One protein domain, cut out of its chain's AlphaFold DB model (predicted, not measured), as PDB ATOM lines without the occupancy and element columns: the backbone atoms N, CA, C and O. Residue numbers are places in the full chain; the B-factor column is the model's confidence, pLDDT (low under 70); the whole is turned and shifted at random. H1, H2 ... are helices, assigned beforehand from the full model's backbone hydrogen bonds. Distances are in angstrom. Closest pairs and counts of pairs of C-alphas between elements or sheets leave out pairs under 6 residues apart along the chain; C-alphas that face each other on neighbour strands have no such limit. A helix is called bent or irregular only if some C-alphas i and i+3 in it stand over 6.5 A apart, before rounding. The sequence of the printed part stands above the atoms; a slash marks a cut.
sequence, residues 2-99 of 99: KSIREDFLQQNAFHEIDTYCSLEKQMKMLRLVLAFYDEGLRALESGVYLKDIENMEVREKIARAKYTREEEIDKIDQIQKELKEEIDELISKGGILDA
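AT A GLANCE: This is residues 2 to 99 of the 99 residues of the protein "V-type ATP synthase subunit A" of Tissierellia bacterium (UniProt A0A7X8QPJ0). This is a rod built round two long helices, H2 and H5, which run side by side and the same way; the shorter H4 lies along both and runs against them, giving a three-helix up-and-down bundle. H1 packs on H2 and H4, the small H3 sits near the far end of H2, and the long loop of residues 10 to 22 makes one end of the rod, with the last residues reaching out at the other. The printed part has 98 residues with five named helices, in the order H1, H2, H3, H4, H5, and no named strand, and its class is all helix. It is only just compact, close to loose, with a radius of gyration of the C-alphas of 14.7 A, and its C-alphas span 51 by 23 by 18 A.

HOW THE PARTS SIT: Begin with H1, residues 2 to 9, and look next at H2, residues 23 to 45, with which it forms a helical hairpin. They touch through residues 26 to 33 of H2 alone, the closest C-alphas being those of Ile 4 and Val 33, 6.5 A apart, and their lines stand at a shallow tilt of 12 degrees, opposite ways. H2 is the hub, touching the four other helices. It only just touches H3, residues 50 to 54, through its residues 40 to 44 alone, with 3 pairs of C-alphas within 8 A; the closest are those of Leu 44 and Leu 50, 6.7 A apart. H4, residues 58 to 67, touches residues 29 to 33 of H2 alone, closest at the C-alphas of Met 29 and Ala 65, 6.8 A apart, at a shallow tilt of 13 degrees, opposite ways. H4 also touches H1, where the C-alphas of Asp 7 and Ala 63 come closest at 4.9 A; these two run the same way at a shallow tilt of 21 degrees. H5, residues 74 to 94, forms a helical hairpin with H4, the closest C-alphas being those of Val 58 and Leu 83, 5.9 A apart, at a shallow tilt of 13 degrees. H5 touches H2 with 16 pairs of C-alphas within 8 A, closest at Leu 32 and Gln 80, 5.7 A apart, at a shallow tilt of 2 degrees, the same way. H1 and H5 are apart, and H3 and H4 meet only through their link. In H2, H3 and H5 each O i to N i+4 pair is within hydrogen-bond range, against 2 of 4 pairs in H1 and 4 of 6 in H4.

IN THESE COORDINATES: Find C-alpha 2 at (168.019, 204.869, 252.931), where H1 begins; it ends at Leu 9. Go on to C-alpha 23 at (163.900, 196.993, 273.091); from there H2 runs 33.0 A to Glu 45. H3 follows from Leu 50 to Glu 54, 6.2 A long, and H4 from Val 58 to Tyr 67, 14.9 A long. H4 is irregular: C-alphas 63 and 66 are 7.1 A apart. H5 starts at Asp 74 and runs 30.7 A to C-alpha 94 at (155.683, 226.331, 251.035).

THE WHOLE: Look for the two C-alphas farthest apart at Phe 14 and Ala 99, 52.1 A from each other. The printed part has no cut. The link from H1 to H2 is long, with 13 residues; the links from H2 to H3 and from H3 to H4 are tight, and that from H4 to H5 is short. The mean pLDDT of the printed part is 90.6, and residues 95 to 99 are under 70.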
ATOM      1  N   LYS A   2     166.670 204.583 252.399       82.94
ATOM      2  CA  LYS A   2     168.019 204.869 252.931       82.94
ATOM      3  C   LYS A   2     168.073 204.902 254.468       82.94
ATOM      4  O   LYS A   2     168.853 204.153 255.039       82.94
ATOM      5  N   SER A   3     167.172 205.655 255.102       81.50
ATOM      6  CA  SER A   3     167.148 205.842 256.562       81.50
ATOM      7  C   SER A   3     166.950 204.536 257.348       81.50
ATOM      8  O   SER A   3     167.769 204.202 258.192       81.50
ATOM      9  N   ILE A   4     165.975 203.690 256.982       86.12
ATOM     10  CA  ILE A   4     165.792 202.366 257.619       86.12
ATOM     11  C   ILE A   4     167.081 201.527 257.575       86.12
ATOM     12  O   ILE A   4     167.419 200.858 258.548       86.12
ATOM     13  N   ARG A   5     167.820 201.555 256.460       88.50
ATOM     14  CA  ARG A   5     169.055 200.771 256.325       88.50
ATOM     15  C   ARG A   5     170.198 201.325 257.171       88.50
ATOM     16  O   ARG A   5     170.874 200.543 257.823       88.50
ATOM     17  N   GLU A   6     170.432 202.631 257.130       89.50
ATOM     18  CA  GLU A   6     171.636 203.257 257.703       89.50
ATOM     19  C   GLU A   6     171.462 203.666 259.175       89.50
ATOM     20  O   GLU A   6     172.401 203.567 259.974       89.50
ATOM     21  N   ASP A   7     170.243 204.050 259.553       87.12
ATOM     22  CA  ASP A   7     169.946 204.641 260.861       87.12
ATOM     23  C   ASP A   7     169.385 203.604 261.846       87.12
ATOM     24  O   ASP A   7     169.497 203.785 263.057       87.12
ATOM     25  N   PHE A   8     168.810 202.502 261.340       87.75
ATOM     26  CA  PHE A   8     168.212 201.445 262.164       87.75
ATOM     27  C   PHE A   8     168.857 200.064 261.967       87.75
ATOM     28  O   PHE A   8     169.275 199.442 262.940       87.75
ATOM     29  N   LEU A   9     168.953 199.563 260.727       88.62
ATOM     30  CA  LEU A   9     169.456 198.201 260.474       88.62
ATOM     31  C   LEU A   9     170.980 198.069 260.634       88.62
ATOM     32  O   LEU A   9     171.468 196.992 260.970       88.62
ATOM     33  N   GLN A  10     171.743 199.132 260.372       87.75
ATOM     34  CA  GLN A  10     173.197 199.140 260.538       87.75
ATOM     35  C   GLN A  10     173.594 199.444 261.986       87.75
ATOM     36  O   GLN A  10     173.570 200.604 262.407       87.75
ATOM     37  N   GLN A  11     174.046 198.405 262.691       84.19
ATOM     38  CA  GLN A  11     174.606 198.483 264.041       84.19
ATOM     39  C   GLN A  11     176.116 198.228 264.022       84.19
ATOM     40  O   GLN A  11     176.595 197.284 263.384       84.19
ATOM     41  N   ASN A  12     176.877 199.069 264.720       88.31
ATOM     42  CA  ASN A  12     178.320 198.919 264.863       88.31
ATOM     43  C   ASN A  12     178.672 198.140 266.140       88.31
ATOM     44  O   ASN A  12     178.754 198.709 267.227       88.31
ATOM     45  N   ALA A  13     178.987 196.853 265.980       85.19
ATOM     46  CA  ALA A  13     179.364 195.960 267.081       85.19
ATOM     47  C   ALA A  13     180.644 196.370 267.841       85.19
ATOM     48  O   ALA A  13     180.883 195.867 268.933       85.19
ATOM     49  N   PHE A  14     181.474 197.264 267.291       85.25
ATOM     50  CA  PHE A  14     182.692 197.753 267.951       85.25
ATOM     51  C   PHE A  14     182.495 199.093 268.676       85.25
ATOM     52  O   PHE A  14     183.438 199.604 269.275       85.25
ATOM     53  N   HIS A  15     181.305 199.695 268.604       89.38
ATOM     54  CA  HIS A  15     181.022 200.984 269.232       89.38
ATOM     55  C   HIS A  15     180.391 200.799 270.616       89.38
ATOM     56  O   HIS A  15     179.388 200.105 270.752       89.38
ATOM     57  N   GLU A  16     180.911 201.491 271.633       83.31
ATOM     58  CA  GLU A  16     180.522 201.302 273.043       83.31
ATOM     59  C   GLU A  16     179.019 201.485 273.315       83.31
ATOM     60  O   GLU A  16     178.468 200.831 274.193       83.31
ATOM     61  N   ILE A  17     178.345 202.351 272.549       82.00
ATOM     62  CA  ILE A  17     176.907 202.645 272.714       82.00
ATOM     63  C   ILE A  17     176.027 201.874 271.715       82.00
ATOM     64  O   ILE A  17     174.855 201.641 271.986       82.00
ATOM     65  N   ASP A  18     176.568 201.493 270.554       84.19
ATOM     66  CA  ASP A  18     175.792 200.875 269.457       84.19
ATOM     67  C   ASP A  18     176.013 199.350 269.387       84.19
ATOM     68  O   ASP A  18     175.416 198.654 268.573       84.19
ATOM     69  N   THR A  19     176.850 198.808 270.284       84.50
ATOM     70  CA  THR A  19     177.070 197.366 270.455       84.50
ATOM     71  C   THR A  19     175.871 196.642 271.072       84.50
ATOM     72  O   THR A  19     175.759 195.425 270.929       84.50
ATOM     73  N   TYR A  20     175.005 197.356 271.795       86.75
ATOM     74  CA  TYR A  20     173.794 196.833 272.421       86.75
ATOM     75  C   TYR A  20     172.716 197.918 272.414       86.75
ATOM     76  O   TYR A  20     173.004 199.089 272.642       86.75
ATOM     77  N   CYS A  21     171.469 197.526 272.160       89.50
ATOM     78  CA  CYS A  21     170.340 198.444 272.083       89.50
ATOM     79  C   CYS A  21     169.121 197.788 272.735       89.50
ATOM     80  O   CYS A  21     168.704 196.704 272.312       89.50
ATOM     81  N   SER A  22     168.559 198.416 273.766       93.62
ATOM     82  CA  SER A  22     167.371 197.916 274.461       93.62
ATOM     83  C   SER A  22     166.145 197.883 273.542       93.62
ATOM     84  O   SER A  22     166.064 198.614 272.554       93.62
ATOM     85  N   LEU A  23     165.149 197.048 273.865       93.44
ATOM     86  CA  LEU A  23     163.900 196.993 273.091       93.44
ATOM     87  C   LEU A  23     163.201 198.361 273.044       93.44
ATOM     88  O   LEU A  23     162.665 198.747 272.007       93.44
ATOM     89  N   GLU A  24     163.228 199.103 274.150       95.12
ATOM     90  CA  GLU A  24     162.622 200.429 274.225       95.12
ATOM     91  C   GLU A  24     163.321 201.418 273.286       95.12
ATOM     92  O   GLU A  24     162.656 202.072 272.476       95.12
ATOM     93  N   LYS A  25     164.659 201.464 273.320       94.12
ATOM     94  CA  LYS A  25     165.457 202.291 272.409       94.12
ATOM     95  C   LYS A  25     165.206 201.913 270.948       94.12
ATOM     96  O   LYS A  25     164.953 202.796 270.128       94.12
ATOM     97  N   GLN A  26     165.185 200.617 270.628       93.94
ATOM     98  CA  GLN A  26     164.861 200.131 269.281       93.94
ATOM     99  C   GLN A  26     163.477 200.610 268.824       93.94
ATOM    100  O   GLN A  26     163.330 201.120 267.714       93.94
ATOM    101  N   MET A  27     162.454 200.497 269.675       95.75
ATOM    102  CA  MET A  27     161.103 200.948 269.337       95.75
ATOM    103  C   MET A  27     161.039 202.458 269.091       95.75
ATOM    104  O   MET A  27     160.379 202.884 268.142       95.75
ATOM    105  N   LYS A  28     161.718 203.267 269.913       96.56
ATOM    106  CA  LYS A  28     161.780 204.726 269.734       96.56
ATOM    107  C   LYS A  28     162.495 205.097 268.432       96.56
ATOM    108  O   LYS A  28     161.958 205.877 267.651       96.56
ATOM    109  N   MET A  29     163.644 204.483 268.140       95.81
ATOM    110  CA  MET A  29     164.368 204.707 266.881       95.81
ATOM    111  C   MET A  29     163.537 204.320 265.654       95.81
ATOM    112  O   MET A  29     163.468 205.082 264.691       95.81
ATOM    113  N   LEU A  30     162.876 203.159 265.683       95.25
ATOM    114  CA  LEU A  30     162.036 202.717 264.571       95.25
ATOM    115  C   LEU A  30     160.867 203.682 264.343       95.25
ATOM    116  O   LEU A  30     160.595 204.056 263.204       95.25
ATOM    117  N   ARG A  31     160.201 204.120 265.419       96.31
ATOM    118  CA  ARG A  31     159.136 205.130 265.340       96.31
ATOM    119  C   ARG A  31     159.641 206.439 264.754       96.31
ATOM    120  O   ARG A  31     158.953 207.000 263.914       96.31
ATOM    121  N   LEU A  32     160.829 206.893 265.146       96.81
ATOM    122  CA  LEU A  32     161.428 208.116 264.618       96.81
ATOM    123  C   LEU A  32     161.681 208.022 263.104       96.81
ATOM    124  O   LEU A  32     161.326 208.934 262.361       96.81
ATOM    125  N   VAL A  33     162.239 206.902 262.632       95.44
ATOM    126  CA  VAL A  33     162.492 206.668 261.198       95.44
ATOM    127  C   VAL A  33     161.191 206.615 260.392       95.44
ATOM    128  O   VAL A  33     161.127 207.167 259.293       95.44
ATOM    129  N   LEU A  34     160.152 205.962 260.921       95.38
ATOM    130  CA  LEU A  34     158.839 205.912 260.270       95.38
ATOM    131  C   LEU A  34     158.146 207.279 260.287       95.38
ATOM    132  O   LEU A  34     157.618 207.696 259.263       95.38
ATOM    133  N   ALA A  35     158.235 208.019 261.394       96.75
ATOM    134  CA  ALA A  35     157.694 209.370 261.489       96.75
ATOM    135  C   ALA A  35     158.326 210.302 260.448       96.75
ATOM    136  O   ALA A  35     157.608 211.058 259.807       96.75
ATOM    137  N   PHE A  36     159.640 210.219 260.210       96.62
ATOM    138  CA  PHE A  36     160.285 211.007 259.151       96.62
ATOM    139  C   PHE A  36     159.723 210.693 257.760       96.62
ATOM    140  O   PHE A  36     159.576 211.589 256.933       96.62
ATOM    141  N   TYR A  37     159.396 209.427 257.499       95.62
ATOM    142  CA  TYR A  37     158.767 209.033 256.245       95.62
ATOM    143  C   TYR A  37     157.347 209.602 256.117       95.62
ATOM    144  O   TYR A  37     157.050 210.238 255.107       95.62
ATOM    145  N   ASP A  38     156.506 209.419 257.135       97.00
ATOM    146  CA  ASP A  38     155.109 209.869 257.115       97.00
ATOM    147  C   ASP A  38     155.006 211.402 257.035       97.00
ATOM    148  O   ASP A  38     154.268 211.947 256.214       97.00
ATOM    149  N   GLU A  39     155.804 212.113 257.834       97.00
ATOM    150  CA  GLU A  39     155.855 213.578 257.836       97.00
ATOM    151  C   GLU A  39     156.460 214.139 256.542       97.00
ATOM    152  O   GLU A  39     155.986 215.142 256.008       97.00
ATOM    153  N   GLY A  40     157.466 213.460 255.982       95.69
ATOM    154  CA  GLY A  40     158.022 213.805 254.677       95.69
ATOM    155  C   GLY A  40     156.990 213.673 253.553       95.69
ATOM    156  O   GLY A  40     156.901 214.558 252.704       95.69
ATOM    157  N   LEU A  41     156.171 212.614 253.557       96.12
ATOM    158  CA  LEU A  41     155.059 212.481 252.609       96.12
ATOM    159  C   LEU A  41     154.037 213.607 252.779       96.12
ATOM    160  O   LEU A  41     153.658 214.223 251.786       96.12
ATOM    161  N   ARG A  42     153.659 213.934 254.023       96.31
ATOM    162  CA  ARG A  42     152.749 215.053 254.321       96.31
ATOM    163  C   ARG A  42     153.271 216.382 253.767       96.31
ATOM    164  O   ARG A  42     152.502 217.160 253.202       96.31
ATOM    165  N   ALA A  43     154.571 216.643 253.902       95.75
ATOM    166  CA  ALA A  43     155.199 217.844 253.358       95.75
ATOM    167  C   ALA A  43     155.155 217.880 251.823       95.75
ATOM    168  O   ALA A  43     154.783 218.903 251.247       95.75
ATOM    169  N   LEU A  44     155.474 216.761 251.162       94.69
ATOM    170  CA  LEU A  44     155.404 216.642 249.701       94.69
ATOM    171  C   LEU A  44     153.978 216.846 249.172       94.69
ATOM    172  O   LEU A  44     153.783 217.560 248.192       94.69
ATOM    173  N   GLU A  45     152.975 216.256 249.831       94.62
ATOM    174  CA  GLU A  45     151.553 216.444 249.500       94.62
ATOM    175  C   GLU A  45     151.100 217.901 249.667       94.62
ATOM    176  O   GLU A  45     150.183 218.347 248.980       94.62
ATOM    177  N   SER A  46     151.775 218.652 250.540       94.06
ATOM    178  CA  SER A  46     151.531 220.077 250.785       94.06
ATOM    179  C   SER A  46     152.361 221.007 249.884       94.06
ATOM    180  O   SER A  46     152.404 222.207 250.140       94.06
ATOM    181  N   GLY A  47     153.043 220.479 248.861       91.38
ATOM    182  CA  GLY A  47     153.792 221.272 247.876       91.38
ATOM    183  C   GLY A  47     155.241 221.600 248.253       91.38
ATOM    184  O   GLY A  47     155.932 222.283 247.498       91.38
ATOM    185  N   VAL A  48     155.753 221.101 249.384       94.62
ATOM    186  CA  VAL A  48     157.159 221.312 249.770       94.62
ATOM    187  C   VAL A  48     158.082 220.557 248.810       94.62
ATOM    188  O   VAL A  48     157.874 219.378 248.519       94.62
ATOM    189  N   TYR A  49     159.149 221.206 248.339       93.31
ATOM    190  CA  TYR A  49     160.130 220.542 247.486       93.31
ATOM    191  C   TYR A  49     160.924 219.496 248.272       93.31
ATOM    192  O   TYR A  49     161.428 219.754 249.364       93.31
ATOM    193  N   LEU A  50     161.149 218.331 247.655       92.75
ATOM    194  CA  LEU A  50     161.947 217.252 248.249       92.75
ATOM    195  C   LEU A  50     163.326 217.730 248.732       92.75
ATOM    196  O   LEU A  50     163.797 217.291 249.775       92.75
ATOM    197  N   LYS A  51     163.957 218.651 247.995       93.38
ATOM    198  CA  LYS A  51     165.265 219.211 248.350       93.38
ATOM    199  C   LYS A  51     165.246 219.921 249.708       93.38
ATOM    200  O   LYS A  51     166.241 219.859 250.422       93.38
ATOM    201  N   ASP A  52     164.148 220.576 250.067       94.19
ATOM    202  CA  ASP A  52     164.039 221.287 251.343       94.19
ATOM    203  C   ASP A  52     163.910 220.290 252.500       94.19
ATOM    204  O   ASP A  52     164.622 220.410 253.493       94.19
ATOM    205  N   ILE A  53     163.125 219.223 252.307       94.06
ATOM    206  CA  ILE A  53     163.015 218.101 253.255       94.06
ATOM    207  C   ILE A  53     164.373 217.396 253.423       94.06
ATOM    208  O   ILE A  53     164.773 217.021 254.523       94.06
ATOM    209  N   GLU A  54     165.124 217.214 252.335       92.19
ATOM    210  CA  GLU A  54     166.449 216.594 252.387       92.19
ATOM    211  C   GLU A  54     167.496 217.443 253.121       92.19
ATOM    212  O   GLU A  54     168.444 216.870 253.664       92.19
ATOM    213  N   ASN A  55     167.342 218.765 253.160       94.25
ATOM    214  CA  ASN A  55     168.281 219.668 253.829       94.25
ATOM    215  C   ASN A  55     167.920 219.960 255.291       94.25
ATOM    216  O   ASN A  55     168.628 220.735 255.930       94.25
ATOM    217  N   MET A  56     166.860 219.342 255.817       94.75
ATOM    218  CA  MET A  56     166.454 219.510 257.209       94.75
ATOM    219  C   MET A  56     167.554 219.097 258.188       94.75
ATOM    220  O   MET A  56     168.139 218.010 258.070       94.75
ATOM    221  N   GLU A  57     167.785 219.923 259.205       94.12
ATOM    222  CA  GLU A  57     168.829 219.685 260.207       94.12
ATOM    223  C   GLU A  57     168.510 218.453 261.066       94.12
ATOM    224  O   GLU A  57     169.412 217.695 261.449       94.12
ATOM    225  N   VAL A  58     167.222 218.180 261.317       95.31
ATOM    226  CA  VAL A  58     166.791 217.019 262.110       95.31
ATOM    227  C   VAL A  58     167.241 215.682 261.511       95.31
ATOM    228  O   VAL A  58     167.421 214.710 262.247       95.31
ATOM    229  N   ARG A  59     167.514 215.606 260.198       93.56
ATOM    230  CA  ARG A  59     167.977 214.366 259.546       93.56
ATOM    231  C   ARG A  59     169.290 213.859 260.118       93.56
ATOM    232  O   ARG A  59     169.464 212.651 260.279       93.56
ATOM    233  N   GLU A  60     170.207 214.762 260.451       93.50
ATOM    234  CA  GLU A  60     171.472 214.372 261.062       93.50
ATOM    235  C   GLU A  60     171.260 213.840 262.487       93.50
ATOM    236  O   GLU A  60     171.905 212.869 262.893       93.50
ATOM    237  N   LYS A  61     170.306 214.416 263.229       95.56
ATOM    238  CA  LYS A  61     169.931 213.935 264.565       95.56
ATOM    239  C   LYS A  61     169.309 212.537 264.502       95.56
ATOM    240  O   LYS A  61     169.682 211.685 265.305       95.56
ATOM    241  N   ILE A  62     168.444 212.272 263.517       94.38
ATOM    242  CA  ILE A  62     167.860 210.942 263.271       94.38
ATOM    243  C   ILE A  62     168.966 209.909 263.008       94.38
ATOM    244  O   ILE A  62     169.005 208.875 263.673       94.38
ATOM    245  N   ALA A  63     169.917 210.210 262.118       92.50
ATOM    246  CA  ALA A  63     171.016 209.296 261.789       92.50
ATOM    247  C   ALA A  63     171.939 208.997 262.985       92.50
ATOM    248  O   ALA A  63     172.502 207.906 263.112       92.50
ATOM    249  N   ARG A  64     172.093 209.969 263.892       93.25
ATOM    250  CA  ARG A  64     172.910 209.842 265.106       93.25
ATOM    251  C   ARG A  64     172.155 209.256 266.301       93.25
ATOM    252  O   ARG A  64     172.801 208.947 267.300       93.25
ATOM    253  N   ALA A  65     170.840 209.037 266.207       93.94
ATOM    254  CA  ALA A  65     170.016 208.546 267.317       93.94
ATOM    255  C   ALA A  65     170.475 207.179 267.862       93.94
ATOM    256  O   ALA A  65     170.312 206.897 269.049       93.94
ATOM    257  N   LYS A  66     171.125 206.350 267.033       90.00
ATOM    258  CA  LYS A  66     171.725 205.077 267.467       90.00
ATOM    259  C   LYS A  66     172.849 205.234 268.496       90.00
ATOM    260  O   LYS A  66     173.032 204.368 269.350       90.00
ATOM    261  N   TYR A  67     173.531 206.379 268.497       92.31
ATOM    262  CA  TYR A  67     174.579 206.716 269.463       92.31
ATOM    263  C   TYR A  67     174.047 207.366 270.749       92.31
ATOM    264  O   TYR A  67     174.836 207.693 271.635       92.31
ATOM    265  N   THR A  68     172.729 207.547 270.884       93.31
ATOM    266  CA  THR A  68     172.111 208.003 272.135       93.31
ATOM    267  C   THR A  68     172.286 206.938 273.215       93.31
ATOM    268  O   THR A  68     172.030 205.753 272.981       93.31
ATOM    269  N   ARG A  69     172.738 207.346 274.403       93.50
ATOM    270  CA  ARG A  69     172.898 206.442 275.551       93.50
ATOM    271  C   ARG A  69     171.537 205.961 276.052       93.50
ATOM    272  O   ARG A  69     170.553 206.684 275.942       93.50
ATOM    273  N   GLU A  70     171.494 204.764 276.634       91.06
ATOM    274  CA  GLU A  70     170.260 204.173 277.188       91.06
ATOM    275  C   GLU A  70     169.606 205.064 278.259       91.06
ATOM    276  O   GLU A  70     168.391 205.171 278.332       91.06
ATOM    277  N   GLU A  71     170.415 205.780 279.039       93.69
ATOM    278  CA  GLU A  71     169.962 206.724 280.073       93.69
ATOM    279  C   GLU A  71     169.263 207.968 279.496       93.69
ATOM    280  O   GLU A  71     168.612 208.715 280.219       93.69
ATOM    281  N   GLU A  72     169.436 208.222 278.197       94.56
ATOM    282  CA  GLU A  72     169.029 209.454 277.526       94.56
ATOM    283  C   GLU A  72     168.076 209.189 276.351       94.56
ATOM    284  O   GLU A  72     167.926 210.037 275.470       94.56
ATOM    285  N   ILE A  73     167.430 208.019 276.304       95.06
ATOM    286  CA  ILE A  73     166.559 207.615 275.186       95.06
ATOM    287  C   ILE A  73     165.356 208.542 274.984       95.06
ATOM    288  O   ILE A  73     164.848 208.631 273.868       95.06
ATOM    289  N   ASP A  74     164.956 209.306 276.003       95.12
ATOM    290  CA  ASP A  74     163.933 210.356 275.893       95.12
ATOM    291  C   ASP A  74     164.330 211.466 274.905       95.12
ATOM    292  O   ASP A  74     163.471 212.118 274.308       95.12
ATOM    293  N   LYS A  75     165.634 211.650 274.643       95.88
ATOM    294  CA  LYS A  75     166.107 212.560 273.590       95.88
ATOM    295  C   LYS A  75     165.610 212.140 272.208       95.88
ATOM    296  O   LYS A  75     165.425 213.001 271.358       95.88
ATOM    297  N   ILE A  76     165.357 210.849 271.975       96.38
ATOM    298  CA  ILE A  76     164.819 210.353 270.698       96.38
ATOM    299  C   ILE A  76     163.395 210.877 270.481       96.38
ATOM    300  O   ILE A  76     163.062 211.296 269.373       96.38
ATOM    301  N   ASP A  77     162.580 210.941 271.537       95.69
ATOM    302  CA  ASP A  77     161.236 211.522 271.451       95.69
ATOM    303  C   ASP A  77     161.302 213.039 271.213       95.69
ATOM    304  O   ASP A  77     160.457 213.600 270.517       95.69
ATOM    305  N   GLN A  78     162.320 213.714 271.759       97.19
ATOM    306  CA  GLN A  78     162.544 215.132 271.486       97.19
ATOM    307  C   GLN A  78     162.912 215.372 270.016       97.19
ATOM    308  O   GLN A  78     162.348 216.273 269.402       97.19
ATOM    309  N   ILE A  79     163.762 214.527 269.421       97.44
ATOM    310  CA  ILE A  79     164.067 214.585 267.980       97.44
ATOM    311  C   ILE A  79     162.787 214.389 267.154       97.44
ATOM    312  O   ILE A  79     162.595 215.066 266.148       97.44
ATOM    313  N   GLN A  80     161.877 213.510 267.584       97.00
ATOM    314  CA  GLN A  80     160.597 213.321 266.895       97.00
ATOM    315  C   GLN A  80     159.711 214.578 266.944       97.00
ATOM    316  O   GLN A  80     159.014 214.871 265.972       97.00
ATOM    317  N   LYS A  81     159.724 215.328 268.053       97.62
ATOM    318  CA  LYS A  81     159.007 216.612 268.147       97.62
ATOM    319  C   LYS A  81     159.621 217.663 267.230       97.62
ATOM    320  O   LYS A  81     158.890 218.268 266.456       97.62
ATOM    321  N   GLU A  82     160.945 217.807 267.267       97.56
ATOM    322  CA  GLU A  82     161.684 218.735 266.399       97.56
ATOM    323  C   GLU A  82     161.428 218.441 264.916       97.56
ATOM    324  O   GLU A  82     161.200 219.357 264.134       97.56
ATOM    325  N   LEU A  83     161.390 217.158 264.539       97.69
ATOM    326  CA  LEU A  83     161.041 216.725 263.188       97.69
ATOM    327  C   LEU A  83     159.681 217.280 262.755       97.69
ATOM    328  O   LEU A  83     159.545 217.802 261.650       97.69
ATOM    329  N   LYS A  84     158.673 217.150 263.617       97.19
ATOM    330  CA  LYS A  84     157.325 217.614 263.304       97.19
ATOM    331  C   LYS A  84     157.268 219.137 263.186       97.19
ATOM    332  O   LYS A  84     156.659 219.639 262.248       97.19
ATOM    333  N   GLU A  85     157.926 219.846 264.101       97.44
ATOM    334  CA  GLU A  85     158.021 221.309 264.092       97.44
ATOM    335  C   GLU A  85     158.694 221.822 262.810       97.44
ATOM    336  O   GLU A  85     158.143 222.684 262.128       97.44
ATOM    337  N   GLU A  86     159.832 221.242 262.416       96.69
ATOM    338  CA  GLU A  86     160.566 221.644 261.210       96.69
ATOM    339  C   GLU A  86     159.759 221.363 259.926       96.69
ATOM    340  O   GLU A  86     159.741 222.183 259.006       96.69
ATOM    341  N   ILE A  87     159.015 220.248 259.872       96.50
ATOM    342  CA  ILE A  87     158.090 219.956 258.763       96.50
ATOM    343  C   ILE A  87     156.933 220.957 258.719       96.50
ATOM    344  O   ILE A  87     156.612 221.467 257.645       96.50
ATOM    345  N   ASP A  88     156.309 221.259 259.859       96.19
ATOM    346  CA  ASP A  88     155.205 222.224 259.938       96.19
ATOM    347  C   ASP A  88     155.656 223.623 259.484       96.19
ATOM    348  O   ASP A  88     154.926 224.322 258.772       96.19
ATOM    349  N   GLU A  89     156.885 224.020 259.824       95.56
ATOM    350  CA  GLU A  89     157.492 225.250 259.323       95.56
ATOM    351  C   GLU A  89     157.703 225.233 257.806       95.56
ATOM    352  O   GLU A  89     157.403 226.228 257.139       95.56
ATOM    353  N   LEU A  90     158.220 224.132 257.249       94.38
ATOM    354  CA  LEU A  90     158.409 223.989 255.803       94.38
ATOM    355  C   LEU A  90     157.078 224.054 255.053       94.38
ATOM    356  O   LEU A  90     156.982 224.775 254.061       94.38
ATOM    357  N   ILE A  91     156.044 223.371 255.549       94.56
ATOM    358  CA  ILE A  91     154.693 223.413 254.973       94.56
ATOM    359  C   ILE A  91     154.141 224.839 255.021       94.56
ATOM    360  O   ILE A  91     153.629 225.338 254.022       94.56
ATOM    361  N   SER A  92     154.294 225.525 256.155       92.81
ATOM    362  CA  SER A  92     153.820 226.903 256.317       92.81
ATOM    363  C   SER A  92     154.521 227.877 255.364       92.81
ATOM    364  O   SER A  92     153.888 228.795 254.856       92.81
ATOM    365  N   LYS A  93     155.818 227.678 255.091       87.25
ATOM    366  CA  LYS A  93     156.583 228.481 254.122       87.25
ATOM    367  C   LYS A  93     156.231 228.123 252.670       87.25
ATOM    368  O   LYS A  93     156.123 229.025 251.844       87.25
ATOM    369  N   GLY A  94     156.036 226.837 252.367       71.69
ATOM    370  CA  GLY A  94     155.683 226.331 251.035       71.69
ATOM    371  C   GLY A  94     154.275 226.733 250.592       71.69
ATOM    372  O   GLY A  94     154.106 227.243 249.490       71.69
ATOM    373  N   GLY A  95     153.284 226.633 251.481       58.66
ATOM    374  CA  GLY A  95     151.890 226.993 251.188       58.66
ATOM    375  C   GLY A  95     151.645 228.484 250.923       58.66
ATOM    376  O   GLY A  95     150.592 228.840 250.406       58.66
ATOM    377  N   ILE A  96     152.602 229.365 251.245       54.84
ATOM    378  CA  ILE A  96     152.541 230.800 250.911       54.84
ATOM    379  C   ILE A  96     152.942 231.053 249.449       54.84
ATOM    380  O   ILE A  96     152.516 232.046 248.868       54.84
ATOM    381  N   LEU A  97     153.762 230.184 248.848       51.16
ATOM    382  CA  LEU A  97     154.235 230.352 247.468       51.16
ATOM    383  C   LEU A  97     153.198 229.909 246.422       51.16
ATOM    384  O   LEU A  97     153.265 230.379 245.288       51.16
ATOM    385  N   ASP A  98     152.242 229.059 246.811       49.28
ATOM    386  CA  ASP A  98     151.163 228.542 245.956       49.28
ATOM    387  C   ASP A  98     149.809 229.280 246.136       49.28
ATOM    388  O   ASP A  98     148.801 228.851 245.568       49.28
ATOM    389  N   ALA A  99     149.771 230.375 246.914       45.97
ATOM    390  CA  ALA A  99     148.573 231.180 247.210       45.97
ATOM    391  C   ALA A  99     148.529 232.531 246.473       45.97
ATOM    392  O   ALA A  99     149.587 233.186 246.335       45.97
TER     393      ALA A  99